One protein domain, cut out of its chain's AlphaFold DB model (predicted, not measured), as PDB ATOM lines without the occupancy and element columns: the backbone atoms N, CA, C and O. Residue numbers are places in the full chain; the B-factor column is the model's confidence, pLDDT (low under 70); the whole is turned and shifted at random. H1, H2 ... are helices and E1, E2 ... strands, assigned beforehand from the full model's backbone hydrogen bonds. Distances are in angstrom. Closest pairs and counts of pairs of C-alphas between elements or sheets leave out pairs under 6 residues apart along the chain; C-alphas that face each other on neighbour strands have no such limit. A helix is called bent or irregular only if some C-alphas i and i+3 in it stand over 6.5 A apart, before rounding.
ATOM      1  N   ASP A 658     -52.581 -16.813 -33.600       92.50
ATOM      2  CA  ASP A 658     -51.175 -17.192 -33.654       92.50
ATOM      3  C   ASP A 658     -50.982 -18.568 -34.304       92.50
ATOM      4  O   ASP A 658     -50.804 -19.587 -33.643       92.50
ATOM      5  N   ASN A 659     -50.997 -18.588 -35.636       88.94
ATOM      6  CA  ASN A 659     -50.848 -19.811 -36.431       88.94
ATOM      7  C   ASN A 659     -49.489 -20.526 -36.243       88.94
ATOM      8  O   ASN A 659     -49.365 -21.679 -36.652       88.94
ATOM      9  N   ASP A 660     -48.488 -19.872 -35.637       87.75
ATOM     10  CA  ASP A 660     -47.197 -20.490 -35.296       87.75
ATOM     11  C   ASP A 660     -47.231 -21.195 -33.921       87.75
ATOM     12  O   ASP A 660     -46.237 -21.800 -33.513       87.75
ATOM     13  N   PHE A 661     -48.331 -21.079 -33.166       86.44
ATOM     14  CA  PHE A 661     -48.475 -21.618 -31.816       86.44
ATOM     15  C   PHE A 661     -49.498 -22.756 -31.777       86.44
ATOM     16  O   PHE A 661     -50.701 -22.559 -31.932       86.44
ATOM     17  N   ASP A 662     -49.027 -23.978 -31.535       79.06
ATOM     18  CA  ASP A 662     -49.900 -25.152 -31.532       79.06
ATOM     19  C   ASP A 662     -50.750 -25.241 -30.249       79.06
ATOM     20  O   ASP A 662     -50.307 -25.686 -29.185       79.06
ATOM     21  N   HIS A 663     -52.016 -24.851 -30.383       73.94
ATOM     22  CA  HIS A 663     -53.050 -24.939 -29.351       73.94
ATOM     23  C   HIS A 663     -53.524 -26.379 -29.050       73.94
ATOM     24  O   HIS A 663     -54.336 -26.584 -28.145       73.94
ATOM     25  N   THR A 664     -53.064 -27.394 -29.787       61.84
ATOM     26  CA  THR A 664     -53.629 -28.756 -29.761       61.84
ATOM     27  C   THR A 664     -52.814 -29.778 -28.952       61.84
ATOM     28  O   THR A 664     -53.092 -30.972 -29.020       61.84
ATOM     29  N   TRP A 665     -51.838 -29.353 -28.145       60.94
ATOM     30  CA  TRP A 665     -50.817 -30.243 -27.562       60.94
ATOM     31  C   TRP A 665     -51.275 -31.296 -26.535       60.94
ATOM     32  O   TRP A 665     -51.891 -30.979 -25.517       60.94
ATOM     33  N   ASP A 666     -50.866 -32.555 -26.751       48.97
ATOM     34  CA  ASP A 666     -51.280 -33.725 -25.954       48.97
ATOM     35  C   ASP A 666     -50.897 -33.657 -24.471       48.97
ATOM     36  O   ASP A 666     -51.733 -33.965 -23.624       48.97
ATOM     37  N   ALA A 667     -49.694 -33.170 -24.148       50.28
ATOM     38  CA  ALA A 667     -49.223 -33.008 -22.766       50.28
ATOM     39  C   ALA A 667     -50.141 -32.112 -21.908       50.28
ATOM     40  O   ALA A 667     -50.138 -32.217 -20.684       50.28
ATOM     41  N   LEU A 668     -50.950 -31.255 -22.547       59.25
ATOM     42  CA  LEU A 668     -51.972 -30.452 -21.886       59.25
ATOM     43  C   LEU A 668     -53.418 -30.911 -22.161       59.25
ATOM     44  O   LEU A 668     -54.283 -30.544 -21.373       59.25
ATOM     45  N   LYS A 669     -53.724 -31.728 -23.189       54.06
ATOM     46  CA  LYS A 669     -55.103 -32.181 -23.547       54.06
ATOM     47  C   LYS A 669     -55.862 -32.931 -22.428       54.06
ATOM     48  O   LYS A 669     -57.069 -33.185 -22.541       54.06
ATOM     49  N   SER A 670     -55.179 -33.353 -21.367       56.69
ATOM     50  CA  SER A 670     -55.786 -33.931 -20.160       56.69
ATOM     51  C   SER A 670     -56.467 -32.875 -19.275       56.69
ATOM     52  O   SER A 670     -57.514 -33.173 -18.700       56.69
ATOM     53  N   SER A 671     -55.920 -31.655 -19.219       64.69
ATOM     54  CA  SER A 671     -56.387 -30.538 -18.380       64.69
ATOM     55  C   SER A 671     -56.959 -29.374 -19.195       64.69
ATOM     56  O   SER A 671     -58.011 -28.836 -18.841       64.69
ATOM     57  N   VAL A 672     -56.296 -28.996 -20.297       72.94
ATOM     58  CA  VAL A 672     -56.780 -27.980 -21.241       72.94
ATOM     59  C   VAL A 672     -58.103 -28.439 -21.788       72.94
ATOM     60  O   VAL A 672     -58.215 -29.440 -22.493       72.94
ATOM     61  N   SER A 673     -59.105 -27.664 -21.411       70.62
ATOM     62  CA  SER A 673     -60.457 -27.848 -21.871       70.62
ATOM     63  C   SER A 673     -60.707 -26.833 -22.985       70.62
ATOM     64  O   SER A 673     -61.080 -27.232 -24.085       70.62
ATOM     65  N   TYR A 674     -60.386 -25.548 -22.758       76.50
ATOM     66  CA  TYR A 674     -60.647 -24.459 -23.712       76.50
ATOM     67  C   TYR A 674     -59.470 -23.488 -23.836       76.50
ATOM     68  O   TYR A 674     -58.627 -23.384 -22.945       76.50
ATOM     69  N   TRP A 675     -59.462 -22.746 -24.941       86.56
ATOM     70  CA  TRP A 675     -58.602 -21.588 -25.160       86.56
ATOM     71  C   TRP A 675     -59.484 -20.341 -25.179       86.56
ATOM     72  O   TRP A 675     -60.372 -20.252 -26.026       86.56
ATOM     73  N   LEU A 676     -59.281 -19.417 -24.236       87.81
ATOM     74  CA  LEU A 676     -60.093 -18.201 -24.104       87.81
ATOM     75  C   LEU A 676     -59.216 -16.951 -24.073       87.81
ATOM     76  O   LEU A 676     -58.149 -16.949 -23.459       87.81
ATOM     77  N   ARG A 677     -59.701 -15.879 -24.694       92.94
ATOM     78  CA  ARG A 677     -59.106 -14.541 -24.665       92.94
ATOM     79  C   ARG A 677     -59.599 -13.749 -23.446       92.94
ATOM     80  O   ARG A 677     -60.774 -13.892 -23.092       92.94
ATOM     81  N   PRO A 678     -58.775 -12.874 -22.841       92.94
ATOM     82  CA  PRO A 678     -59.144 -11.958 -21.761       92.94
ATOM     83  C   PRO A 678     -60.519 -11.310 -21.919       92.94
ATOM     84  O   PRO A 678     -61.321 -11.339 -20.990       92.94
ATOM     85  N   CYS A 679     -60.842 -10.807 -23.114       90.88
ATOM     86  CA  CYS A 679     -62.112 -10.146 -23.418       90.88
ATOM     87  C   CYS A 679     -63.364 -11.034 -23.232       90.88
ATOM     88  O   CYS A 679     -64.474 -10.518 -23.112       90.88
ATOM     89  N   GLN A 680     -63.208 -12.364 -23.176       87.00
ATOM     90  CA  GLN A 680     -64.291 -13.320 -22.931       87.00
ATOM     91  C   GLN A 680     -64.590 -13.502 -21.429       87.00
ATOM     92  O   GLN A 680     -65.719 -13.850 -21.078       87.00
ATOM     93  N   PHE A 681     -63.631 -13.244 -20.528       83.19
ATOM     94  CA  PHE A 681     -63.779 -13.505 -19.083       83.19
ATOM     95  C   PHE A 681     -63.484 -12.313 -18.144       83.19
ATOM     96  O   PHE A 681     -64.090 -12.259 -17.074       83.19
ATOM     97  N   SER A 682     -62.698 -11.318 -18.561       85.56
ATOM     98  CA  SER A 682     -62.489 -10.023 -17.884       85.56
ATOM     99  C   SER A 682     -63.363  -8.915 -18.502       85.56
ATOM    100  O   SER A 682     -63.652  -8.935 -19.698       85.56
ATOM    101  N   ASP A 683     -63.791  -7.937 -17.693       82.44
ATOM    102  CA  ASP A 683     -64.566  -6.768 -18.154       82.44
ATOM    103  C   ASP A 683     -63.704  -5.612 -18.683       82.44
ATOM    104  O   ASP A 683     -64.179  -4.806 -19.485       82.44
ATOM    105  N   LYS A 684     -62.448  -5.522 -18.235       89.50
ATOM    106  CA  LYS A 684     -61.491  -4.467 -18.599       89.50
ATOM    107  C   LYS A 684     -60.073  -5.060 -18.593       89.50
ATOM    108  O   LYS A 684     -59.309  -4.773 -17.672       89.50
ATOM    109  N   PRO A 685     -59.723  -5.917 -19.568       93.25
ATOM    110  CA  PRO A 685     -58.401  -6.523 -19.619       93.25
ATOM    111  C   PRO A 685     -57.329  -5.457 -19.867       93.25
ATOM    112  O   PRO A 685     -57.465  -4.620 -20.758       93.25
ATOM    113  N   VAL A 686     -56.273  -5.491 -19.057       94.88
ATOM    114  CA  VAL A 686     -55.120  -4.589 -19.122       94.88
ATOM    115  C   VAL A 686     -53.824  -5.374 -18.943       94.88
ATOM    116  O   VAL A 686     -53.800  -6.464 -18.362       94.88
ATOM    117  N   LEU A 687     -52.712  -4.814 -19.418       95.44
ATOM    118  CA  LEU A 687     -51.403  -5.427 -19.221       95.44
ATOM    119  C   LEU A 687     -50.992  -5.370 -17.740       95.44
ATOM    120  O   LEU A 687     -50.700  -6.408 -17.149       95.44
ATOM    121  N   PHE A 688     -51.062  -4.178 -17.136       94.62
ATOM    122  CA  PHE A 688     -50.786  -3.897 -15.722       94.62
ATOM    123  C   PHE A 688     -51.967  -3.125 -15.116       94.62
ATOM    124  O   PHE A 688     -52.407  -2.138 -15.707       94.62
ATOM    125  N   GLU A 689     -52.491  -3.519 -13.950       89.56
ATOM    126  CA  GLU A 689     -53.575  -2.742 -13.327       89.56
ATOM    127  C   GLU A 689     -53.006  -1.479 -12.654       89.56
ATOM    128  O   GLU A 689     -52.049  -1.536 -11.872       89.56
ATOM    129  N   ASN A 690     -53.596  -0.321 -12.968       85.88
ATOM    130  CA  ASN A 690     -53.145   1.011 -12.535       85.88
ATOM    131  C   ASN A 690     -51.658   1.316 -12.844       85.88
ATOM    132  O   ASN A 690     -50.999   1.988 -12.053       85.88
ATOM    133  N   ASP A 691     -51.101   0.763 -13.931       80.56
ATOM    134  CA  ASP A 691     -49.667   0.812 -14.301       80.56
ATOM    135  C   ASP A 691     -48.687   0.266 -13.232       80.56
ATOM    136  O   ASP A 691     -47.454   0.356 -13.359       80.56
ATOM    137  N   THR A 692     -49.228  -0.365 -12.184       84.81
ATOM    138  CA  THR A 692     -48.462  -1.009 -11.116       84.81
ATOM    139  C   THR A 692     -48.085  -2.427 -11.524       84.81
ATOM    140  O   THR A 692     -48.936  -3.216 -11.923       84.81
ATOM    141  N   LEU A 693     -46.803  -2.769 -11.388       89.25
ATOM    142  CA  LEU A 693     -46.323  -4.139 -11.537       89.25
ATOM    143  C   LEU A 693     -45.864  -4.636 -10.171       89.25
ATOM    144  O   LEU A 693     -44.837  -4.198  -9.657       89.25
ATOM    145  N   ASP A 694     -46.631  -5.566  -9.616       87.94
ATOM    146  CA  ASP A 694     -46.313  -6.267  -8.380       87.94
ATOM    147  C   ASP A 694     -46.194  -7.768  -8.671       87.94
ATOM    148  O   ASP A 694     -47.168  -8.439  -9.013       87.94
ATOM    149  N   VAL A 695     -44.982  -8.312  -8.540       87.94
ATOM    150  CA  VAL A 695     -44.727  -9.740  -8.782       87.94
ATOM    151  C   VAL A 695     -45.317 -10.655  -7.704       87.94
ATOM    152  O   VAL A 695     -45.440 -11.855  -7.933       87.94
ATOM    153  N   ASN A 696     -45.766 -10.109  -6.570       83.25
ATOM    154  CA  ASN A 696     -46.520 -10.852  -5.560       83.25
ATOM    155  C   ASN A 696     -48.000 -11.049  -5.967       83.25
ATOM    156  O   ASN A 696     -48.752 -11.745  -5.283       83.25
ATOM    157  N   ARG A 697     -48.430 -10.507  -7.117       84.12
ATOM    158  CA  ARG A 697     -49.713 -10.853  -7.755       84.12
ATOM    159  C   ARG A 697     -49.646 -12.122  -8.600       84.12
ATOM    160  O   ARG A 697     -50.694 -12.671  -8.916       84.12
ATOM    161  N   ILE A 698     -48.457 -12.623  -8.953       85.69
ATOM    162  CA  ILE A 698     -48.331 -13.834  -9.781       85.69
ATOM    163  C   ILE A 698     -48.982 -15.031  -9.076       85.69
ATOM    164  O   ILE A 698     -48.821 -15.217  -7.869       85.69
ATOM    165  N   ARG A 699     -49.699 -15.868  -9.829       80.56
ATOM    166  CA  ARG A 699     -50.300 -17.123  -9.371       80.56
ATOM    167  C   ARG A 699     -49.900 -18.261 -10.309       80.56
ATOM    168  O   ARG A 699     -50.014 -18.137 -11.525       80.56
ATOM    169  N   LYS A 700     -49.409 -19.370  -9.748       77.25
ATOM    170  CA  LYS A 700     -49.124 -20.608 -10.493       77.25
ATOM    171  C   LYS A 700     -50.453 -21.234 -10.928       77.25
ATOM    172  O   LYS A 700     -51.364 -21.339 -10.111       77.25
ATOM    173  N   GLY A 701     -50.537 -21.674 -12.180       75.56
ATOM    174  CA  GLY A 701     -51.613 -22.550 -12.642       75.56
ATOM    175  C   GLY A 701     -51.335 -24.024 -12.316       75.56
ATOM    176  O   GLY A 701     -50.671 -24.352 -11.330       75.56
ATOM    177  N   LEU A 702     -51.810 -24.928 -13.175       73.75
ATOM    178  CA  LEU A 702     -51.599 -26.374 -13.025       73.75
ATOM    179  C   LEU A 702     -50.241 -26.857 -13.573       73.75
ATOM    180  O   LEU A 702     -49.806 -27.956 -13.239       73.75
ATOM    181  N   ILE A 703     -49.560 -26.062 -14.405       78.00
ATOM    182  CA  ILE A 703     -48.264 -26.433 -14.999       78.00
ATOM    183  C   ILE A 703     -47.152 -26.428 -13.931       78.00
ATOM    184  O   ILE A 703     -47.056 -25.497 -13.127       78.00
ATOM    185  N   ASN A 704     -46.251 -27.423 -13.948       74.81
ATOM    186  CA  ASN A 704     -45.018 -27.355 -13.157       74.81
ATOM    187  C   ASN A 704     -43.998 -26.403 -13.812       74.81
ATOM    188  O   ASN A 704     -43.201 -26.781 -14.669       74.81
ATOM    189  N   ASN A 705     -44.050 -25.139 -13.394       81.12
ATOM    190  CA  ASN A 705     -43.294 -24.024 -13.961       81.12
ATOM    191  C   ASN A 705     -42.508 -23.213 -12.909       81.12
ATOM    192  O   ASN A 705     -42.183 -22.045 -13.135       81.12
ATOM    193  N   ALA A 706     -42.185 -23.815 -11.757       83.38
ATOM    194  CA  ALA A 706     -41.523 -23.137 -10.633       83.38
ATOM    195  C   ALA A 706     -40.281 -22.326 -11.032       83.38
ATOM    196  O   ALA A 706     -40.038 -21.237 -10.510       83.38
ATOM    197  N   TYR A 707     -39.508 -22.862 -11.975       88.19
ATOM    198  CA  TYR A 707     -38.288 -22.267 -12.501       88.19
ATOM    199  C   TYR A 707     -38.538 -20.946 -13.253       88.19
ATOM    200  O   TYR A 707     -37.750 -20.008 -13.134       88.19
ATOM    201  N   PHE A 708     -39.657 -20.835 -13.976       91.75
ATOM    202  CA  PHE A 708     -40.064 -19.603 -14.647       91.75
ATOM    203  C   PHE A 708     -40.569 -18.571 -13.641       91.75
ATOM    204  O   PHE A 708     -40.060 -17.450 -13.613       91.75
ATOM    205  N   ILE A 709     -41.499 -18.962 -12.762       90.69
ATOM    206  CA  ILE A 709     -42.065 -18.049 -11.761       90.69
ATOM    207  C   ILE A 709     -40.959 -17.518 -10.831       90.69
ATOM    208  O   ILE A 709     -40.893 -16.314 -10.602       90.69
ATOM    209  N   SER A 710     -40.026 -18.368 -10.379       90.25
ATOM    210  CA  SER A 710     -38.863 -17.942  -9.579       90.25
ATOM    211  C   SER A 710     -38.027 -16.879 -10.284       90.25
ATOM    212  O   SER A 710     -37.728 -15.845  -9.694       90.25
ATOM    213  N   ALA A 711     -37.666 -17.108 -11.549       93.62
ATOM    214  CA  ALA A 711     -36.829 -16.189 -12.312       93.62
ATOM    215  C   ALA A 711     -37.526 -14.841 -12.567       93.62
ATOM    216  O   ALA A 711     -36.894 -13.790 -12.451       93.62
ATOM    217  N   VAL A 712     -38.830 -14.857 -12.867       94.50
ATOM    218  CA  VAL A 712     -39.633 -13.641 -13.070       94.50
ATOM    219  C   VAL A 712     -39.809 -12.865 -11.761       94.50
ATOM    220  O   VAL A 712     -39.581 -11.656 -11.753       94.50
ATOM    221  N   ILE A 713     -40.127 -13.533 -10.644       92.38
ATOM    222  CA  ILE A 713     -40.216 -12.886  -9.324       92.38
ATOM    223  C   ILE A 713     -38.857 -12.307  -8.917       92.38
ATOM    224  O   ILE A 713     -38.787 -11.140  -8.546       92.38
ATOM    225  N   ALA A 714     -37.768 -13.071  -9.029       93.06
ATOM    226  CA  ALA A 714     -36.438 -12.630  -8.605       93.06
ATOM    227  C   ALA A 714     -35.910 -11.436  -9.419       93.06
ATOM    228  O   ALA A 714     -35.263 -10.546  -8.864       93.06
ATOM    229  N   ALA A 715     -36.199 -11.387 -10.723       94.44
ATOM    230  CA  ALA A 715     -35.884 -10.232 -11.559       94.44
ATOM    231  C   ALA A 715     -36.788  -9.029 -11.235       94.44
ATOM    232  O   ALA A 715     -36.290  -7.915 -11.070       94.44
ATOM    233  N   GLY A 716     -38.098  -9.247 -11.092       92.69
ATOM    234  CA  GLY A 716     -39.071  -8.191 -10.808       92.69
ATOM    235  C   GLY A 716     -38.932  -7.569  -9.420       92.69
ATOM    236  O   GLY A 716     -39.045  -6.354  -9.306       92.69
ATOM    237  N   GLN A 717     -38.588  -8.349  -8.387       90.25
ATOM    238  CA  GLN A 717     -38.288  -7.837  -7.039       90.25
ATOM    239  C   GLN A 717     -37.089  -6.870  -7.035       90.25
ATOM    240  O   GLN A 717     -37.028  -5.989  -6.183       90.25
ATOM    241  N   LYS A 718     -36.153  -6.990  -7.994       90.12
ATOM    242  CA  LYS A 718     -35.033  -6.042  -8.158       90.12
ATOM    243  C   LYS A 718     -35.308  -4.930  -9.173       90.12
ATOM    244  O   LYS A 718     -34.745  -3.846  -9.056       90.12
ATOM    245  N   SER A 719     -36.125  -5.188 -10.193       92.25
ATOM    246  CA  SER A 719     -36.482  -4.202 -11.214       92.25
ATOM    247  C   SER A 719     -37.811  -4.562 -11.897       92.25
ATOM    248  O   SER A 719     -37.807  -5.266 -12.911       92.25
ATOM    249  N   PRO A 720     -38.958  -4.035 -11.422       92.44
ATOM    250  CA  PRO A 720     -40.247  -4.200 -12.104       92.44
ATOM    251  C   PRO A 720     -40.186  -3.686 -13.551       92.44
ATOM    252  O   PRO A 720     -40.676  -4.310 -14.491       92.44
ATOM    253  N   GLU A 721     -39.451  -2.594 -13.760       93.06
ATOM    254  CA  GLU A 721     -39.203  -2.000 -15.073       93.06
ATOM    255  C   GLU A 721     -38.380  -2.899 -16.016       93.06
ATOM    256  O   GLU A 721     -38.388  -2.686 -17.227       93.06
ATOM    257  N   ALA A 722     -37.673  -3.927 -15.530       93.81
ATOM    258  CA  ALA A 722     -37.084  -4.951 -16.402       93.81
ATOM    259  C   ALA A 722     -38.146  -5.871 -17.030       93.81
ATOM    260  O   ALA A 722     -37.949  -6.314 -18.161       93.81
ATOM    261  N   ILE A 723     -39.272  -6.107 -16.340       96.19
ATOM    262  CA  ILE A 723     -40.426  -6.850 -16.867       96.19
ATOM    263  C   ILE A 723     -41.269  -5.953 -17.783       96.19
ATOM    264  O   ILE A 723     -41.579  -6.369 -18.897       96.19
ATOM    265  N   LYS A 724     -41.583  -4.706 -17.387       95.44
ATOM    266  CA  LYS A 724     -42.339  -3.781 -18.261       95.44
ATOM    267  C   LYS A 724     -41.662  -3.606 -19.624       95.44
ATOM    268  O   LYS A 724     -42.293  -3.812 -20.654       95.44
ATOM    269  N   ARG A 725     -40.338  -3.393 -19.643       95.12
ATOM    270  CA  ARG A 725     -39.509  -3.321 -20.868       95.12
ATOM    271  C   ARG A 725     -39.335  -4.664 -21.609       95.12
ATOM    272  O   ARG A 725     -38.376  -4.811 -22.375       95.12
ATOM    273  N   ARG A 726     -40.167  -5.683 -21.359       97.38
ATOM    274  CA  ARG A 726     -40.341  -6.854 -22.245       97.38
ATOM    275  C   ARG A 726     -41.485  -6.638 -23.223       97.38
ATOM    276  O   ARG A 726     -41.382  -7.107 -24.345       97.38
ATOM    277  N   PHE A 727     -42.536  -5.928 -22.841       97.62
ATOM    278  CA  PHE A 727     -43.669  -5.679 -23.723       97.62
ATOM    279  C   PHE A 727     -43.325  -4.532 -24.682       97.62
ATOM    280  O   PHE A 727     -42.753  -3.519 -24.279       97.62
ATOM    281  N   VAL A 728     -43.579  -4.753 -25.971       97.19
ATOM    282  CA  VAL A 728     -43.272  -3.817 -27.073       97.19
ATOM    283  C   VAL A 728     -44.551  -3.363 -27.773       97.19
ATOM    284  O   VAL A 728     -44.614  -2.262 -28.308       97.19
ATOM    285  N   GLU A 729     -45.558  -4.229 -27.759       95.75
ATOM    286  CA  GLU A 729     -46.888  -4.048 -28.324       95.75
ATOM    287  C   GLU A 729     -47.843  -4.855 -27.441       95.75
ATOM    288  O   GLU A 729     -47.590  -6.041 -27.201       95.75
ATOM    289  N   ASP A 730     -48.923  -4.243 -26.972       94.50
ATOM    290  CA  ASP A 730     -50.061  -4.942 -26.391       94.50
ATOM    291  C   ASP A 730     -51.373  -4.351 -26.914       94.50
ATOM    292  O   ASP A 730     -51.586  -3.143 -26.896       94.50
ATOM    293  N   ASP A 731     -52.236  -5.225 -27.428       95.62
ATOM    294  CA  ASP A 731     -53.533  -4.867 -27.987       95.62
ATOM    295  C   ASP A 731     -54.565  -5.943 -27.626       95.62
ATOM    296  O   ASP A 731     -54.662  -6.984 -28.276       95.62
ATOM    297  N   PHE A 732     -55.367  -5.676 -26.593       94.69
ATOM    298  CA  PHE A 732     -56.482  -6.533 -26.166       94.69
ATOM    299  C   PHE A 732     -57.749  -6.383 -27.035       94.69
ATOM    300  O   PHE A 732     -58.734  -7.085 -26.805       94.69
ATOM    301  N   VAL A 733     -57.756  -5.473 -28.018       93.25
ATOM    302  CA  VAL A 733     -58.860  -5.295 -28.979       93.25
ATOM    303  C   VAL A 733     -58.601  -6.129 -30.233       93.25
ATOM    304  O   VAL A 733     -59.485  -6.852 -30.689       93.25
ATOM    305  N   GLY A 734     -57.379  -6.074 -30.764       94.12
ATOM    306  CA  GLY A 734     -56.892  -6.957 -31.820       94.12
ATOM    307  C   GLY A 734     -56.423  -8.325 -31.324       94.12
ATOM    308  O   GLY A 734     -56.277  -9.227 -32.141       94.12
ATOM    309  N   GLY A 735     -56.211  -8.522 -30.020       95.75
ATOM    310  CA  GLY A 735     -55.765  -9.791 -29.431       95.75
ATOM    311  C   GLY A 735     -54.318 -10.152 -29.762       95.75
ATOM    312  O   GLY A 735     -54.025 -11.319 -30.024       95.75
ATOM    313  N   ARG A 736     -53.430  -9.153 -29.830       97.06
ATOM    314  CA  ARG A 736     -52.039  -9.282 -30.285       97.06
ATOM    315  C   ARG A 736     -51.079  -8.672 -29.271       97.06
ATOM    316  O   ARG A 736     -51.237  -7.521 -28.874       97.06
ATOM    317  N   HIS A 737     -50.030  -9.411 -28.917       98.19
ATOM    318  CA  HIS A 737     -48.985  -8.926 -28.018       98.19
ATOM    319  C   HIS A 737     -47.600  -9.314 -28.537       98.19
ATOM    320  O   HIS A 737     -47.374 -10.474 -28.877       98.19
ATOM    321  N   THR A 738     -46.656  -8.372 -28.561       98.31
ATOM    322  CA  THR A 738     -45.260  -8.631 -28.953       98.31
ATOM    323  C   THR A 738     -44.332  -8.438 -27.759       98.31
ATOM    324  O   THR A 738     -44.186  -7.336 -27.224       98.31
ATOM    325  N   VAL A 739     -43.666  -9.525 -27.359       98.50
ATOM    326  CA  VAL A 739     -42.738  -9.570 -26.223       98.50
ATOM    327  C   VAL A 739     -41.298  -9.686 -26.725       98.50
ATOM    328  O   VAL A 739     -40.980 -10.525 -27.566       98.50
ATOM    329  N   LYS A 740     -40.401  -8.855 -26.197       98.25
ATOM    330  CA  LYS A 740     -38.965  -8.891 -26.461       98.25
ATOM    331  C   LYS A 740     -38.252  -9.807 -25.471       98.25
ATOM    332  O   LYS A 740     -38.108  -9.484 -24.292       98.25
ATOM    333  N   LEU A 741     -37.787 -10.928 -26.001       97.81
ATOM    334  CA  LEU A 741     -37.019 -11.975 -25.341       97.81
ATOM    335  C   LEU A 741     -35.593 -12.028 -25.926       97.81
ATOM    336  O   LEU A 741     -35.208 -11.194 -26.749       97.81
ATOM    337  N   PHE A 742     -34.794 -13.005 -25.507       96.88
ATOM    338  CA  PHE A 742     -33.416 -13.228 -25.938       96.88
ATOM    339  C   PHE A 742     -33.220 -14.691 -26.333       96.88
ATOM    340  O   PHE A 742     -33.679 -15.599 -25.644       96.88
ATOM    341  N   ASN A 743     -32.491 -14.937 -27.422       92.38
ATOM    342  CA  ASN A 743     -32.078 -16.297 -27.770       92.38
ATOM    343  C   ASN A 743     -30.847 -16.754 -26.957       92.38
ATOM    344  O   ASN A 743     -30.223 -15.973 -26.239       92.38
ATOM    345  N   SER A 744     -30.431 -18.009 -27.147       88.19
ATOM    346  CA  SER A 744     -29.243 -18.620 -26.522       88.19
ATOM    347  C   SER A 744     -27.899 -17.925 -26.812       88.19
ATOM    348  O   SER A 744     -26.886 -18.278 -26.215       88.19
ATOM    349  N   GLN A 745     -27.871 -16.934 -27.710       90.38
ATOM    350  CA  GLN A 745     -26.707 -16.095 -28.024       90.38
ATOM    351  C   GLN A 745     -26.823 -14.684 -27.407       90.38
ATOM    352  O   GLN A 745     -26.096 -13.778 -27.812       90.38
ATOM    353  N   ASN A 746     -27.771 -14.476 -26.485       92.62
ATOM    354  CA  ASN A 746     -28.179 -13.189 -25.907       92.62
ATOM    355  C   ASN A 746     -28.501 -12.114 -26.969       92.62
ATOM    356  O   ASN A 746     -28.319 -10.920 -26.728       92.62
ATOM    357  N   ARG A 747     -29.003 -12.517 -28.147       94.94
ATOM    358  CA  ARG A 747     -29.520 -11.594 -29.171       94.94
ATOM    359  C   ARG A 747     -31.026 -11.428 -29.002       94.94
ATOM    360  O   ARG A 747     -31.732 -12.419 -28.816       94.94
ATOM    361  N   GLU A 748     -31.498 -10.186 -29.083       96.19
ATOM    362  CA  GLU A 748     -32.916  -9.859 -28.904       96.19
ATOM    363  C   GLU A 748     -33.799 -10.553 -29.956       96.19
ATOM    364  O   GLU A 748     -33.436 -10.690 -31.130       96.19
ATOM    365  N   LYS A 749     -34.975 -11.000 -29.517       96.75
ATOM    366  CA  LYS A 749     -35.998 -11.670 -30.315       96.75
ATOM    367  C   LYS A 749     -37.369 -11.131 -29.941       96.75
ATOM    368  O   LYS A 749     -37.781 -11.218 -28.792       96.75
ATOM    369  N   PHE A 750     -38.077 -10.602 -30.930       97.56
ATOM    370  CA  PHE A 750     -39.470 -10.203 -30.793       97.56
ATOM    371  C   PHE A 750     -40.341 -11.433 -31.050       97.56
ATOM    372  O   PHE A 750     -40.236 -12.055 -32.108       97.56
ATOM    373  N   VAL A 751     -41.151 -11.803 -30.062       97.81
ATOM    374  CA  VAL A 751     -42.064 -12.943 -30.101       97.81
ATOM    375  C   VAL A 751     -43.481 -12.398 -29.997       97.81
ATOM    376  O   VAL A 751     -43.919 -11.985 -28.923       97.81
ATOM    377  N   THR A 752     -44.174 -12.362 -31.132       97.94
ATOM    378  CA  THR A 752     -45.612 -12.071 -31.190       97.94
ATOM    379  C   THR A 752     -46.390 -13.312 -30.761       97.94
ATOM    380  O   THR A 752     -46.087 -14.409 -31.239       97.94
ATOM    381  N   VAL A 753     -47.392 -13.127 -29.904       97.56
ATOM    382  CA  VAL A 753     -48.402 -14.121 -29.513       97.56
ATOM    383  C   VAL A 753     -49.800 -13.512 -29.588       97.56
ATOM    384  O   VAL A 753     -49.953 -12.291 -29.494       97.56
ATOM    385  N   ASP A 754     -50.822 -14.355 -29.733       96.62
ATOM    386  CA  ASP A 754     -52.201 -13.948 -29.443       96.62
ATOM    387  C   ASP A 754     -52.549 -14.098 -27.952       96.62
ATOM    388  O   ASP A 754     -51.812 -14.722 -27.180       96.62
ATOM    389  N   ASP A 755     -53.679 -13.529 -27.540       95.31
ATOM    390  CA  ASP A 755     -54.174 -13.547 -26.160       95.31
ATOM    391  C   ASP A 755     -55.038 -14.773 -25.803       95.31
ATOM    392  O   ASP A 755     -55.644 -14.805 -24.735       95.31
ATOM    393  N   CYS A 756     -55.090 -15.823 -26.632       92.38
ATOM    394  CA  CYS A 756     -55.774 -17.064 -26.257       92.38
ATOM    395  C   CYS A 756     -54.978 -17.806 -25.166       92.38
ATOM    396  O   CYS A 756     -53.872 -18.290 -25.433       92.38
ATOM    397  N   PHE A 757     -55.536 -17.969 -23.966       90.94
ATOM    398  CA  PHE A 757     -54.894 -18.665 -22.842       90.94
ATOM    399  C   PHE A 757     -55.541 -20.024 -22.530       90.94
ATOM    400  O   PHE A 757     -56.741 -20.188 -22.764       90.94
ATOM    401  N   PRO A 758     -54.773 -21.004 -22.013       86.88
ATOM    402  CA  PRO A 758     -55.277 -22.339 -21.696       86.88
ATOM    403  C   PRO A 758     -56.081 -22.345 -20.386       86.88
ATOM    404  O   PRO A 758     -55.561 -22.000 -19.322       86.88
ATOM    405  N   ILE A 759     -57.340 -22.784 -20.463       80.88
ATOM    406  CA  ILE A 759     -58.324 -22.784 -19.370       80.88
ATOM    407  C   ILE A 759     -58.824 -24.216 -19.100       80.88
ATOM    408  O   ILE A 759     -59.104 -24.980 -20.035       80.88
ATOM    409  N   GLU A 760     -58.946 -24.599 -17.823       72.94
ATOM    410  CA  GLU A 760     -59.519 -25.895 -17.421       72.94
ATOM    411  C   GLU A 760     -61.058 -25.881 -17.375       72.94
ATOM    412  O   GLU A 760     -61.702 -24.836 -17.472       72.94
ATOM    413  N   TYR A 761     -61.676 -27.047 -17.184       61.19
ATOM    414  CA  TYR A 761     -63.134 -27.206 -17.172       61.19
ATOM    415  C   TYR A 761     -63.855 -26.383 -16.083       61.19
ATOM    416  O   TYR A 761     -65.009 -26.010 -16.282       61.19
ATOM    417  N   LEU A 762     -63.182 -26.055 -14.970       57.97
ATOM    418  CA  LEU A 762     -63.696 -25.158 -13.919       57.97
ATOM    419  C   LEU A 762     -63.566 -23.660 -14.261       57.97
ATOM    420  O   LEU A 762     -63.978 -22.819 -13.465       57.97
ATOM    421  N   GLY A 763     -62.979 -23.305 -15.407       66.38
ATOM    422  CA  GLY A 763     -62.742 -21.916 -15.808       66.38
ATOM    423  C   GLY A 763     -61.466 -21.282 -15.238       66.38
ATOM    424  O   GLY A 763     -61.238 -20.099 -15.476       66.38
ATOM    425  N   LYS A 764     -60.625 -22.031 -14.510       71.50
ATOM    426  CA  LYS A 764     -59.349 -21.521 -13.976       71.50
ATOM    427  C   LYS A 764     -58.248 -21.521 -15.057       71.50
ATOM    428  O   LYS A 764     -58.235 -22.424 -15.902       71.50
ATOM    429  N   PRO A 765     -57.296 -20.568 -15.031       78.12
ATOM    430  CA  PRO A 765     -56.089 -20.637 -15.850       78.12
ATOM    431  C   PRO A 765     -55.231 -21.864 -15.518       78.12
ATOM    432  O   PRO A 765     -54.956 -22.157 -14.356       78.12
ATOM    433  N   ILE A 766     -54.783 -22.570 -16.556       81.00
ATOM    434  CA  ILE A 766     -53.806 -23.671 -16.453       81.00
ATOM    435  C   ILE A 766     -52.376 -23.120 -16.464       81.00
ATOM    436  O   ILE A 766     -51.488 -23.661 -15.804       81.00
ATOM    437  N   ALA A 767     -52.196 -22.029 -17.205       83.88
ATOM    438  CA  ALA A 767     -51.027 -21.164 -17.236       83.88
ATOM    439  C   ALA A 767     -50.895 -20.306 -15.959       83.88
ATOM    440  O   ALA A 767     -51.817 -20.216 -15.146       83.88
ATOM    441  N   THR A 768     -49.747 -19.649 -15.808       86.25
ATOM    442  CA  THR A 768     -49.507 -18.600 -14.810       86.25
ATOM    443  C   THR A 768     -50.460 -17.422 -15.019       86.25
ATOM    444  O   THR A 768     -50.638 -16.955 -16.143       86.25
ATOM    445  N   SER A 769     -51.029 -16.908 -13.930       87.62
ATOM    446  CA  SER A 769     -52.008 -15.817 -13.927       87.62
ATOM    447  C   SER A 769     -51.645 -14.705 -12.931       87.62
ATOM    448  O   SER A 769     -50.606 -14.764 -12.270       87.62
ATOM    449  N   SER A 770     -52.479 -13.663 -12.848       88.19
ATOM    450  CA  SER A 770     -52.442 -12.660 -11.775       88.19
ATOM    451  C   SER A 770     -53.616 -12.877 -10.818       88.19
ATOM    452  O   SER A 770     -54.696 -13.294 -11.236       88.19
ATOM    453  N   SER A 771     -53.438 -12.552  -9.536       82.38
ATOM    454  CA  SER A 771     -54.537 -12.464  -8.569       82.38
ATOM    455  C   SER A 771     -55.483 -11.296  -8.852       82.38
ATOM    456  O   SER A 771     -56.619 -11.314  -8.384       82.38
ATOM    457  N   VAL A 772     -55.041 -10.290  -9.615       85.19
ATOM    458  CA  VAL A 772     -55.891  -9.194 -10.099       85.19
ATOM    459  C   VAL A 772     -56.606  -9.662 -11.380       85.19
ATOM    460  O   VAL A 772     -55.932  -9.865 -12.388       85.19
ATOM    461  N   PRO A 773     -57.950  -9.823 -11.404       79.75
ATOM    462  CA  PRO A 773     -58.644 -10.532 -12.498       79.75
ATOM    463  C   PRO A 773     -58.599  -9.867 -13.885       79.75
ATOM    464  O   PRO A 773     -59.019 -10.467 -14.871       79.75
ATOM    465  N   ASN A 774     -58.120  -8.626 -13.957       88.88
ATOM    466  CA  ASN A 774     -57.964  -7.847 -15.183       88.88
ATOM    467  C   ASN A 774     -56.508  -7.775 -15.679       88.88
ATOM    468  O   ASN A 774     -56.270  -7.188 -16.729       88.88
ATOM    469  N   GLU A 775     -55.537  -8.312 -14.934       93.50
ATOM    470  CA  GLU A 775     -54.107  -8.089 -15.166       93.50
ATOM    471  C   GLU A 775     -53.462  -9.271 -15.914       93.50
ATOM    472  O   GLU A 775     -53.331 -10.379 -15.384       93.50
ATOM    473  N   PHE A 776     -53.036  -9.041 -17.161       95.06
ATOM    474  CA  PHE A 776     -52.671 -10.125 -18.083       95.06
ATOM    475  C   PHE A 776     -51.177 -10.296 -18.382       95.06
ATOM    476  O   PHE A 776     -50.813 -11.296 -19.008       95.06
ATOM    477  N   TRP A 777     -50.292  -9.421 -17.887       95.94
ATOM    478  CA  TRP A 777     -48.846  -9.547 -18.123       95.94
ATOM    479  C   TRP A 777     -48.221 -10.923 -17.785       95.94
ATOM    480  O   TRP A 777     -47.344 -11.331 -18.554       95.94
ATOM    481  N   PRO A 778     -48.630 -11.692 -16.742       94.56
ATOM    482  CA  PRO A 778     -48.001 -12.985 -16.456       94.56
ATOM    483  C   PRO A 778     -48.316 -14.016 -17.546       94.56
ATOM    484  O   PRO A 778     -47.412 -14.686 -18.043       94.56
ATOM    485  N   HIS A 779     -49.586 -14.072 -17.965       93.81
ATOM    486  CA  HIS A 779     -50.082 -14.971 -19.007       93.81
ATOM    487  C   HIS A 779     -49.370 -14.720 -20.350       93.81
ATOM    488  O   HIS A 779     -48.915 -15.658 -21.008       93.81
ATOM    489  N   ILE A 780     -49.233 -13.446 -20.744       97.19
ATOM    490  CA  ILE A 780     -48.604 -13.042 -22.011       97.19
ATOM    491  C   ILE A 780     -47.099 -13.352 -21.995       97.19
ATOM    492  O   ILE A 780     -46.575 -13.919 -22.956       97.19
ATOM    493  N   LEU A 781     -46.399 -13.016 -20.902       97.38
ATOM    494  CA  LEU A 781     -44.960 -13.261 -20.762       97.38
ATOM    495  C   LEU A 781     -44.633 -14.758 -20.788       97.38
ATOM    496  O   LEU A 781     -43.696 -15.176 -21.471       97.38
ATOM    497  N   GLU A 782     -45.419 -15.562 -20.068       94.62
ATOM    498  CA  GLU A 782     -45.278 -17.015 -20.057       94.62
ATOM    499  C   GLU A 782     -45.542 -17.609 -21.440       94.62
ATOM    500  O   GLU A 782     -44.723 -18.386 -21.929       94.62
ATOM    501  N   LYS A 783     -46.636 -17.221 -22.108       94.50
ATOM    502  CA  LYS A 783     -46.971 -17.745 -23.435       94.50
ATOM    503  C   LYS A 783     -45.911 -17.393 -24.479       94.50
ATOM    504  O   LYS A 783     -45.551 -18.252 -25.283       94.50
ATOM    505  N   ALA A 784     -45.361 -16.178 -24.452       96.44
ATOM    506  CA  ALA A 784     -44.266 -15.789 -25.342       96.44
ATOM    507  C   ALA A 784     -42.980 -16.590 -25.071       96.44
ATOM    508  O   ALA A 784     -42.313 -17.027 -26.011       96.44
ATOM    509  N   TYR A 785     -42.648 -16.845 -23.801       95.62
ATOM    510  CA  TYR A 785     -41.514 -17.701 -23.447       95.62
ATOM    511  C   TYR A 785     -41.747 -19.163 -23.874       95.62
ATOM    512  O   TYR A 785     -40.884 -19.751 -24.524       95.62
ATOM    513  N   ALA A 786     -42.936 -19.716 -23.620       92.56
ATOM    514  CA  ALA A 786     -43.334 -21.044 -24.079       92.56
ATOM    515  C   ALA A 786     -43.280 -21.154 -25.614       92.56
ATOM    516  O   ALA A 786     -42.721 -22.122 -26.125       92.56
ATOM    517  N   LYS A 787     -43.756 -20.147 -26.365       93.38
ATOM    518  CA  LYS A 787     -43.630 -20.093 -27.835       93.38
ATOM    519  C   LYS A 787     -42.169 -20.152 -28.277       93.38
ATOM    520  O   LYS A 787     -41.844 -20.899 -29.193       93.38
ATOM    521  N   MET A 788     -41.277 -19.424 -27.603       92.56
ATOM    522  CA  MET A 788     -39.845 -19.443 -27.917       92.56
ATOM    523  C   MET A 788     -39.171 -20.798 -27.622       92.56
ATOM    524  O   MET A 788     -38.159 -21.110 -28.248       92.56
ATOM    525  N   LEU A 789     -39.735 -21.616 -26.725       89.38
ATOM    526  CA  LEU A 789     -39.325 -23.010 -26.511       89.38
ATOM    527  C   LEU A 789     -39.939 -24.002 -27.520       89.38
ATOM    528  O   LEU A 789     -39.504 -25.146 -27.554       89.38
ATOM    529  N   GLY A 790     -40.924 -23.595 -28.331       87.75
ATOM    530  CA  GLY A 790     -41.669 -24.464 -29.257       87.75
ATOM    531  C   GLY A 790     -43.094 -24.825 -28.807       87.75
ATOM    532  O   GLY A 790     -43.782 -25.570 -29.497       87.75
ATOM    533  N   GLY A 791     -43.557 -24.296 -27.672       86.88
ATOM    534  CA  GLY A 791     -44.907 -24.479 -27.132       86.88
ATOM    535  C   GLY A 791     -44.910 -24.903 -25.660       86.88
ATOM    536  O   GLY A 791     -43.874 -25.219 -25.073       86.88
ATOM    537  N   TYR A 792     -46.100 -24.952 -25.048       85.50
ATOM    538  CA  TYR A 792     -46.243 -25.326 -23.632       85.50
ATOM    539  C   TYR A 792     -45.722 -26.737 -23.300       85.50
ATOM    540  O   TYR A 792     -45.372 -26.996 -22.150       85.50
ATOM    541  N   HIS A 793     -45.628 -27.633 -24.285       78.12
ATOM    542  CA  HIS A 793     -45.174 -29.010 -24.092       78.12
ATOM    543  C   HIS A 793     -43.682 -29.129 -23.739       78.12
ATOM    544  O   HIS A 793     -43.313 -30.006 -22.973       78.12
ATOM    545  N   LEU A 794     -42.811 -28.247 -24.242       77.19
ATOM    546  CA  LEU A 794     -41.405 -28.204 -23.806       77.19
ATOM    547  C   LEU A 794     -41.236 -27.392 -22.515       77.19
ATOM    548  O   LEU A 794     -40.288 -27.605 -21.767       77.19
ATOM    549  N   TYR A 795     -42.185 -26.504 -22.222       82.31
ATOM    550  CA  TYR A 795     -42.199 -25.663 -21.029       82.31
ATOM    551  C   TYR A 795     -42.614 -26.402 -19.740       82.31
ATOM    552  O   TYR A 795     -42.138 -26.052 -18.659       82.31
ATOM    553  N   CYS A 796     -43.488 -27.413 -19.827       73.44
ATOM    554  CA  CYS A 796     -44.089 -28.076 -18.660       73.44
ATOM    555  C   CYS A 796     -43.212 -29.132 -17.959       73.44
ATOM    556  O   CYS A 796     -43.598 -29.624 -16.902       73.44
ATOM    557  N   HIS A 797     -42.044 -29.476 -18.508       68.19
ATOM    558  CA  HIS A 797     -41.166 -30.540 -17.992       68.19
ATOM    559  C   HIS A 797     -40.149 -30.067 -16.932       68.19
ATOM    560  O   HIS A 797     -39.107 -30.690 -16.740       68.19
ATOM    561  N   GLY A 798     -40.433 -28.956 -16.243       66.81
ATOM    562  CA  GLY A 798     -39.450 -28.261 -15.409       66.81
ATOM    563  C   GLY A 798     -38.373 -27.553 -16.244       66.81
ATOM    564  O   GLY A 798     -38.478 -27.441 -17.465       66.81
ATOM    565  N   GLY A 799     -37.334 -27.025 -15.591       76.75
ATOM    566  CA  GLY A 799     -36.269 -26.304 -16.290       76.75
ATOM    567  C   GLY A 799     -35.287 -25.573 -15.375       76.75
ATOM    568  O   GLY A 799     -35.485 -25.463 -14.168       76.75
ATOM    569  N   ASN A 800     -34.211 -25.047 -15.966       85.94
ATOM    570  CA  ASN A 800     -33.229 -24.219 -15.264       85.94
ATOM    571  C   ASN A 800     -33.741 -22.766 -15.155       85.94
ATOM    572  O   ASN A 800     -33.898 -22.109 -16.190       85.94
ATOM    573  N   PRO A 801     -33.930 -22.198 -13.948       90.31
ATOM    574  CA  PRO A 801     -34.372 -20.812 -13.799       90.31
ATOM    575  C   PRO A 801     -33.325 -19.802 -14.310       90.31
ATOM    576  O   PRO A 801     -33.680 -18.722 -14.781       90.31
ATOM    577  N   GLY A 802     -32.034 -20.163 -14.324       91.19
ATOM    578  CA  GLY A 802     -30.982 -19.354 -14.954       91.19
ATOM    579  C   GLY A 802     -31.160 -19.210 -16.472       91.19
ATOM    580  O   GLY A 802     -30.892 -18.144 -17.026       91.19
ATOM    581  N   SER A 803     -31.700 -20.233 -17.144       91.00
ATOM    582  CA  SER A 803     -32.041 -20.164 -18.571       91.00
ATOM    583  C   SER A 803     -33.222 -19.224 -18.829       91.00
ATOM    584  O   SER A 803     -33.224 -18.534 -19.843       91.00
ATOM    585  N   VAL A 804     -34.173 -19.110 -17.893       94.38
ATOM    586  CA  VAL A 804     -35.255 -18.109 -17.965       94.38
ATOM    587  C   VAL A 804     -34.703 -16.697 -17.761       94.38
ATOM    588  O   VAL A 804     -35.052 -15.796 -18.519       94.38
ATOM    589  N   LEU A 805     -33.784 -16.489 -16.807       95.38
ATOM    590  CA  LEU A 805     -33.119 -15.188 -16.638       95.38
ATOM    591  C   LEU A 805     -32.353 -14.758 -17.899       95.38
ATOM    592  O   LEU A 805     -32.425 -13.594 -18.298       95.38
ATOM    593  N   GLN A 806     -31.660 -15.689 -18.558       94.81
ATOM    594  CA  GLN A 806     -31.023 -15.437 -19.850       94.81
ATOM    595  C   GLN A 806     -32.063 -15.091 -20.927       94.81
ATOM    596  O   GLN A 806     -31.956 -14.050 -21.571       94.81
ATOM    597  N   ALA A 807     -33.079 -15.938 -21.100       95.81
ATOM    598  CA  ALA A 807     -34.045 -15.863 -22.191       95.81
ATOM    599  C   ALA A 807     -35.051 -14.704 -22.083       95.81
ATOM    600  O   ALA A 807     -35.506 -14.194 -23.103       95.81
ATOM    601  N   VAL A 808     -35.403 -14.266 -20.873       96.88
ATOM    602  CA  VAL A 808     -36.351 -13.160 -20.649       96.88
ATOM    603  C   VAL A 808     -35.618 -11.846 -20.380       96.88
ATOM    604  O   VAL A 808     -35.971 -10.802 -20.931       96.88
ATOM    605  N   PHE A 809     -34.565 -11.864 -19.559       95.88
ATOM    606  CA  PHE A 809     -33.918 -10.635 -19.086       95.88
ATOM    607  C   PHE A 809     -32.571 -10.330 -19.750       95.88
ATOM    608  O   PHE A 809     -32.066  -9.219 -19.593       95.88
ATOM    609  N   GLY A 810     -32.018 -11.258 -20.538       93.75
ATOM    610  CA  GLY A 810     -30.709 -11.109 -21.183       93.75
ATOM    611  C   GLY A 810     -29.535 -11.336 -20.226       93.75
ATOM    612  O   GLY A 810     -28.387 -11.059 -20.587       93.75
ATOM    613  N   CYS A 811     -29.809 -11.829 -19.012       92.19
ATOM    614  CA  CYS A 811     -28.806 -12.084 -17.984       92.19
ATOM    615  C   CYS A 811     -27.762 -13.114 -18.444       92.19
ATOM    616  O   CYS A 811     -27.991 -13.928 -19.341       92.19
ATOM    617  N   LYS A 812     -26.599 -13.091 -17.793       87.12
ATOM    618  CA  LYS A 812     -25.566 -14.122 -17.915       87.12
ATOM    619  C   LYS A 812     -25.418 -14.803 -16.559       87.12
ATOM    620  O   LYS A 812     -25.446 -14.121 -15.538       87.12
ATOM    621  N   GLU A 813     -25.280 -16.124 -16.554       88.00
ATOM    622  CA  GLU A 813     -24.964 -16.893 -15.346       88.00
ATOM    623  C   GLU A 813     -23.548 -16.488 -14.887       88.00
ATOM    624  O   GLU A 813     -22.589 -16.686 -15.632       88.00
ATOM    625  N   SER A 814     -23.420 -15.838 -13.723       83.31
ATOM    626  CA  SER A 814     -22.124 -15.399 -13.176       83.31
ATOM    627  C   SER A 814     -21.375 -16.562 -12.530       83.31
ATOM    628  O   SER A 814     -20.196 -16.780 -12.801       83.31
ATOM    629  N   ILE A 815     -22.081 -17.328 -11.695       87.38
ATOM    630  CA  ILE A 815     -21.582 -18.503 -10.983       87.38
ATOM    631  C   ILE A 815     -22.679 -19.574 -10.989       87.38
ATOM    632  O   ILE A 815     -23.844 -19.282 -10.720       87.38
ATOM    633  N   LYS A 816     -22.297 -20.833 -11.233       88.56
ATOM    634  CA  LYS A 816     -23.149 -22.010 -11.018       88.56
ATOM    635  C   LYS A 816     -22.505 -22.910  -9.968       88.56
ATOM    636  O   LYS A 816     -21.354 -23.306 -10.129       88.56
ATOM    637  N   LEU A 817     -23.237 -23.231  -8.904       86.00
ATOM    638  CA  LEU A 817     -22.779 -24.111  -7.824       86.00
ATOM    639  C   LEU A 817     -23.668 -25.358  -7.761       86.00
ATOM    640  O   LEU A 817     -24.888 -25.255  -7.857       86.00
ATOM    641  N   SER A 818     -23.060 -26.530  -7.575       82.75
ATOM    642  CA  SER A 818     -23.776 -27.794  -7.366       82.75
ATOM    643  C   SER A 818     -23.672 -28.206  -5.901       82.75
ATOM    644  O   SER A 818     -22.583 -28.490  -5.407       82.75
ATOM    645  N   LEU A 819     -24.809 -28.228  -5.206       78.44
ATOM    646  CA  LEU A 819     -24.892 -28.556  -3.784       78.44
ATOM    647  C   LEU A 819     -25.205 -30.052  -3.620       78.44
ATOM    648  O   LEU A 819     -26.344 -30.477  -3.775       78.44
ATOM    649  N   GLY A 820     -24.173 -30.856  -3.353       74.56
ATOM    650  CA  GLY A 820     -24.291 -32.285  -3.033       74.56
ATOM    651  C   GLY A 820     -23.925 -32.590  -1.577       74.56
ATOM    652  O   GLY A 820     -23.519 -31.702  -0.833       74.56
ATOM    653  N   LYS A 821     -23.984 -33.869  -1.174       73.62
ATOM    654  CA  LYS A 821     -23.622 -34.317   0.193       73.62
ATOM    655  C   LYS A 821     -22.172 -33.991   0.608       73.62
ATOM    656  O   LYS A 821     -21.864 -34.020   1.791       73.62
ATOM    657  N   SER A 822     -21.296 -33.688  -0.351       74.56
ATOM    658  CA  SER A 822     -19.895 -33.284  -0.162       74.56
ATOM    659  C   SER A 822     -19.656 -31.766  -0.261       74.56
ATOM    660  O   SER A 822     -18.508 -31.330  -0.323       74.56
ATOM    661  N   ALA A 823     -20.709 -30.944  -0.312       77.75
ATOM    662  CA  ALA A 823     -20.596 -29.495  -0.473       77.75
ATOM    663  C   ALA A 823     -19.984 -28.814   0.768       77.75
ATOM    664  O   ALA A 823     -20.599 -28.766   1.832       77.75
ATOM    665  N   ASN A 824     -18.787 -28.235   0.629       83.62
ATOM    666  CA  ASN A 824     -18.130 -27.517   1.722       83.62
ATOM    667  C   ASN A 824     -18.732 -26.115   1.916       83.62
ATOM    668  O   ASN A 824     -18.476 -25.191   1.139       83.62
ATOM    669  N   ALA A 825     -19.488 -25.938   3.000       82.75
ATOM    670  CA  ALA A 825     -20.103 -24.665   3.370       82.75
ATOM    671  C   ALA A 825     -19.099 -23.494   3.438       82.75
ATOM    672  O   ALA A 825     -19.438 -22.382   3.036       82.75
ATOM    673  N   ASN A 826     -17.851 -23.734   3.863       86.00
ATOM    674  CA  ASN A 826     -16.818 -22.693   3.956       86.00
ATOM    675  C   ASN A 826     -16.283 -22.230   2.588       86.00
ATOM    676  O   ASN A 826     -15.799 -21.109   2.476       86.00
ATOM    677  N   GLU A 827     -16.395 -23.048   1.539       86.75
ATOM    678  CA  GLU A 827     -16.013 -22.677   0.165       86.75
ATOM    679  C   GLU A 827     -17.160 -22.038  -0.626       86.75
ATOM    680  O   GLU A 827     -16.935 -21.405  -1.663       86.75
ATOM    681  N   ILE A 828     -18.396 -22.261  -0.182       89.25
ATOM    682  CA  ILE A 828     -19.623 -21.771  -0.817       89.25
ATOM    683  C   ILE A 828     -20.012 -20.414  -0.236       89.25
ATOM    684  O   ILE A 828     -20.346 -19.503  -0.992       89.25
ATOM    685  N   TRP A 829     -19.919 -20.255   1.087       91.94
ATOM    686  CA  TRP A 829     -20.364 -19.050   1.783       91.94
ATOM    687  C   TRP A 829     -19.740 -17.742   1.262       91.94
ATOM    688  O   TRP A 829     -20.513 -16.834   0.952       91.94
ATOM    689  N   PRO A 830     -18.410 -17.633   1.037       92.50
ATOM    690  CA  PRO A 830     -17.822 -16.395   0.520       92.50
ATOM    691  C   PRO A 830     -18.369 -16.013  -0.860       92.50
ATOM    692  O   PRO A 830     -18.603 -14.840  -1.120       92.50
ATOM    693  N   LYS A 831     -18.645 -17.002  -1.723       91.94
ATOM    694  CA  LYS A 831     -19.187 -16.792  -3.079       91.94
ATOM    695  C   LYS A 831     -20.639 -16.313  -3.034       91.94
ATOM    696  O   LYS A 831     -21.017 -15.435  -3.803       91.94
ATOM    697  N   LEU A 832     -21.446 -16.870  -2.124       92.38
ATOM    698  CA  LEU A 832     -22.820 -16.414  -1.894       92.38
ATOM    699  C   LEU A 832     -22.845 -14.986  -1.342       92.38
ATOM    700  O   LEU A 832     -23.619 -14.166  -1.824       92.38
ATOM    701  N   GLN A 833     -21.984 -14.674  -0.372       93.31
ATOM    702  CA  GLN A 833     -21.879 -13.336   0.210       93.31
ATOM    703  C   GLN A 833     -21.373 -12.307  -0.818       93.31
ATOM    704  O   GLN A 833     -21.910 -11.206  -0.904       93.31
ATOM    705  N   GLU A 834     -20.393 -12.673  -1.650       94.06
ATOM    706  CA  GLU A 834     -19.871 -11.832  -2.731       94.06
ATOM    707  C   GLU A 834     -20.951 -11.504  -3.779       94.06
ATOM    708  O   GLU A 834     -21.175 -10.333  -4.091       94.06
ATOM    709  N   GLU A 835     -21.667 -12.509  -4.296       93.00
ATOM    710  CA  GLU A 835     -22.754 -12.296  -5.263       93.00
ATOM    711  C   GLU A 835     -23.969 -11.584  -4.634       93.00
ATOM    712  O   GLU A 835     -24.612 -10.771  -5.304       93.00
ATOM    713  N   HIS A 836     -24.253 -11.800  -3.342       92.75
ATOM    714  CA  HIS A 836     -25.272 -11.037  -2.617       92.75
ATOM    715  C   HIS A 836     -24.918  -9.546  -2.563       92.75
ATOM    716  O   HIS A 836     -25.732  -8.710  -2.957       92.75
ATOM    717  N   ASN A 837     -23.681  -9.227  -2.164       92.81
ATOM    718  CA  ASN A 837     -23.177  -7.859  -2.030       92.81
ATOM    719  C   ASN A 837     -23.077  -7.125  -3.380       92.81
ATOM    720  O   ASN A 837     -23.305  -5.919  -3.438       92.81
ATOM    721  N   LYS A 838     -22.801  -7.839  -4.483       93.19
ATOM    722  CA  LYS A 838     -22.890  -7.301  -5.858       93.19
ATOM    723  C   LYS A 838     -24.322  -6.992  -6.307       93.19
ATOM    724  O   LYS A 838     -24.514  -6.361  -7.345       93.19
ATOM    725  N   GLY A 839     -25.333  -7.476  -5.586       90.75
ATOM    726  CA  GLY A 839     -26.726  -7.393  -6.003       90.75
ATOM    727  C   GLY A 839     -27.116  -8.402  -7.091       90.75
ATOM    728  O   GLY A 839     -28.178  -8.233  -7.698       90.75
ATOM    729  N   SER A 840     -26.343  -9.473  -7.317       92.56
ATOM    730  CA  SER A 840     -26.676 -10.531  -8.286       92.56
ATOM    731  C   SER A 840     -28.034 -11.181  -7.985       92.56
ATOM    732  O   SER A 840     -28.472 -11.265  -6.833       92.56
ATOM    733  N   ILE A 841     -28.738 -11.639  -9.025       94.38
ATOM    734  CA  ILE A 841     -29.938 -12.467  -8.850       94.38
ATOM    735  C   ILE A 841     -29.476 -13.881  -8.490       94.38
ATOM    736  O   ILE A 841     -28.716 -14.491  -9.235       94.38
ATOM    737  N   MET A 842     -29.940 -14.392  -7.351       93.69
ATOM    738  CA  MET A 842     -29.550 -15.694  -6.812       93.69
ATOM    739  C   MET A 842     -30.788 -16.565  -6.599       93.69
ATOM    740  O   MET A 842     -31.827 -16.095  -6.133       93.69
ATOM    741  N   MET A 843     -30.679 -17.842  -6.952       91.94
ATOM    742  CA  MET A 843     -31.748 -18.834  -6.845       91.94
ATOM    743  C   MET A 843     -31.132 -20.196  -6.531       91.94
ATOM    744  O   MET A 843     -30.008 -20.477  -6.950       91.94
ATOM    745  N   VAL A 844     -31.884 -21.052  -5.847       89.44
ATOM    746  CA  VAL A 844     -31.546 -22.467  -5.650       89.44
ATOM    747  C   VAL A 844     -32.648 -23.318  -6.272       89.44
ATOM    748  O   VAL A 844     -33.823 -22.969  -6.186       89.44
ATOM    749  N   TYR A 845     -32.279 -24.403  -6.952       86.31
ATOM    750  CA  TYR A 845     -33.233 -25.284  -7.618       86.31
ATOM    751  C   TYR A 845     -32.761 -26.739  -7.578       86.31
ATOM    752  O   TYR A 845     -31.556 -27.007  -7.620       86.31
ATOM    753  N   THR A 846     -33.701 -27.679  -7.490       78.38
ATOM    754  CA  THR A 846     -33.419 -29.110  -7.654       78.38
ATOM    755  C   THR A 846     -33.365 -29.460  -9.139       78.38
ATOM    756  O   THR A 846     -34.101 -28.913  -9.956       78.38
ATOM    757  N   ASN A 847     -32.454 -30.363  -9.504       62.56
ATOM    758  CA  ASN A 847     -32.184 -30.741 -10.891       62.56
ATOM    759  C   ASN A 847     -32.367 -32.261 -11.051       62.56
ATOM    760  O   ASN A 847     -31.405 -32.981 -11.335       62.56
ATOM    761  N   SER A 848     -33.585 -32.760 -10.825       54.84
ATOM    762  CA  SER A 848     -33.951 -34.121 -11.231       54.84
ATOM    763  C   SER A 848     -34.027 -34.202 -12.761       54.84
ATOM    764  O   SER A 848     -34.426 -33.254 -13.435       54.84
ATOM    765  N   GLY A 849     -33.571 -35.320 -13.326       46.00
ATOM    766  CA  GLY A 849     -33.776 -35.613 -14.743       46.00
ATOM    767  C   GLY A 849     -35.201 -36.108 -14.972       46.00
ATOM    768  O   GLY A 849     -35.738 -36.800 -14.112       46.00
ATOM    769  N   TYR A 850     -35.779 -35.777 -16.127       39.38
ATOM    770  CA  TYR A 850     -37.110 -36.229 -16.531       39.38
ATOM    771  C   TYR A 850     -37.234 -37.758 -16.467       39.38
ATOM    772  O   TYR A 850     -36.558 -38.475 -17.207       39.38
ATOM    773  N   ASN A 851     -38.120 -38.238 -15.597       42.78
ATOM    774  CA  ASN A 851     -38.635 -39.600 -15.593       42.78
ATOM    775  C   ASN A 851     -40.141 -39.562 -15.885       42.78
ATOM    776  O   ASN A 851     -40.872 -38.776 -15.284       42.78
ATOM    777  N   GLU A 852     -40.604 -40.434 -16.779       39.50
ATOM    778  CA  GLU A 852     -42.027 -40.599 -17.110       39.50
ATOM    779  C   GLU A 852     -42.805 -41.325 -15.997       39.50
ATOM    780  O   GLU A 852     -44.020 -41.188 -15.898       39.50
ATOM    781  N   ASN A 853     -42.107 -42.079 -15.136       39.06
ATOM    782  CA  ASN A 853     -42.710 -42.981 -14.145       39.06
ATOM    783  C   ASN A 853     -42.730 -42.433 -12.705       39.06
ATOM    784  O   ASN A 853     -43.225 -43.105 -11.802       39.06
ATOM    785  N   THR A 854     -42.179 -41.242 -12.464       40.38
ATOM    786  CA  THR A 854     -42.217 -40.556 -11.160       40.38
ATOM    787  C   THR A 854     -42.403 -39.066 -11.397       40.38
ATOM    788  O   THR A 854     -41.617 -38.484 -12.146       40.38
ATOM    789  N   GLU A 855     -43.396 -38.438 -10.761       41.16
ATOM    790  CA  GLU A 855     -43.567 -36.983 -10.854       41.16
ATOM    791  C   GLU A 855     -42.271 -36.276 -10.423       41.16
ATOM    792  O   GLU A 855     -41.640 -36.628  -9.427       41.16
ATOM    793  N   ASN A 856     -41.797 -35.347 -11.254       47.62
ATOM    794  CA  ASN A 856     -40.435 -34.838 -11.142       47.62
ATOM    795  C   ASN A 856     -40.373 -33.716 -10.093       47.62
ATOM    796  O   ASN A 856     -40.804 -32.598 -10.380       47.62
ATOM    797  N   ASP A 857     -39.755 -33.989  -8.935       53.31
ATOM    798  CA  ASP A 857     -39.491 -33.033  -7.836       53.31
ATOM    799  C   ASP A 857     -38.431 -31.954  -8.191       53.31
ATOM    800  O   ASP A 857     -37.507 -31.644  -7.433       53.31
TER     801      ASP A 857
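What this domain is: This is residues 658 to 857 of the 923 residues of the protein "Calpain catalytic domain-containing protein" of Naegleria fowleri (UniProt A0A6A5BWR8). Helix H4, near the middle, lies slantwise over one face of a small three-stranded sheet, while H6 sits by one end of that sheet and H2 packs on H6. At the sheet's other end E4 runs on into E5, which pairs with E1; H7 lies far out at the opposite end of the domain, where residues 820 to 827 stick out. The printed part has 200 residues, with seven named helices and six named strands in the order E1 H1 H2 H3 E2 E3 E4 E5 H4 H5 H6 H7 E6. The class is mixed, helices and strands, with under half of the residues in named elements; the sheet's order is E2 - E3 - E4, antiparallel. The whole is compact, with a radius of gyration of the C-alphas of 17.7 A and spans of 55 by 42 by 31 A.

How they stand to each other: Start at E1, residues 674 to 676, antiparallel to E5, residues 757 to 759, with N 676 and O 757 3.0 A apart. Next find H2, residues 706 to 718, which touches H6, residues 801 to 809, at a steep tilt of 53 degrees, the same way; their closest C-alphas, of Tyr 707 and Pro 801, are 4.4 A apart. With residues 712 to 716 alone H2 touches H3, residues 720 to 724, closest at the C-alphas of Gly 716 and Ile 723, 6.4 A. Then E2, residues 727 to 731, E3, residues 736 to 742, and E4, residues 748 to 754, form a meander, each strand the antiparallel neighbour of the one before, and two hairpins; N 738 and O 729 are 2.9 A apart, N 739 and O 751 2.9 A. H4, residues 777 to 789, is on this sheet at a height of 8.1 A, making two layers, over E3 and E4 and slantwise at 57 degrees to E3 on the local plane. H6 is at the sheet's level, 0.3 A. H5, residues 792 to 795, touches H4 only at the corner, the C-alphas of Ala 786 and Tyr 792 being 5.2 A apart. Every O i to N i+4 pair is within hydrogen-bond range in H3, H4 and H6, against 8 of 9 in H2.

Where its parts are: Find C-alpha 674, where E1 begins, at (-60.647, -24.459, -23.712). H1, residues 678 to 681, follows and touches no helix. H2 and H4 each measure 18.5 A, E3 19.5 A and E4 19.7 A. H7, residues 825 to 837, measures 17.9 A, touches no helix and is only just irregular, C-alphas 827 and 830 being 6.55 A apart; 7 of its 9 O i to N i+4 pairs are within range. E6, residues 843 to 845, pairs with no named strand and ends at C-alpha 845, (-33.233, -25.284, -7.618).

The domain as a whole: The C-alphas farthest apart, of Val 733 and Asn 826, are 56.2 A apart. The printed part has no cut; the long links are H1 to H2, E5 to H4 and H6 to H7. Look for pLDDT under 70 at residues 664 to 671, 761 to 763, 797 to 798 and 847 to 857.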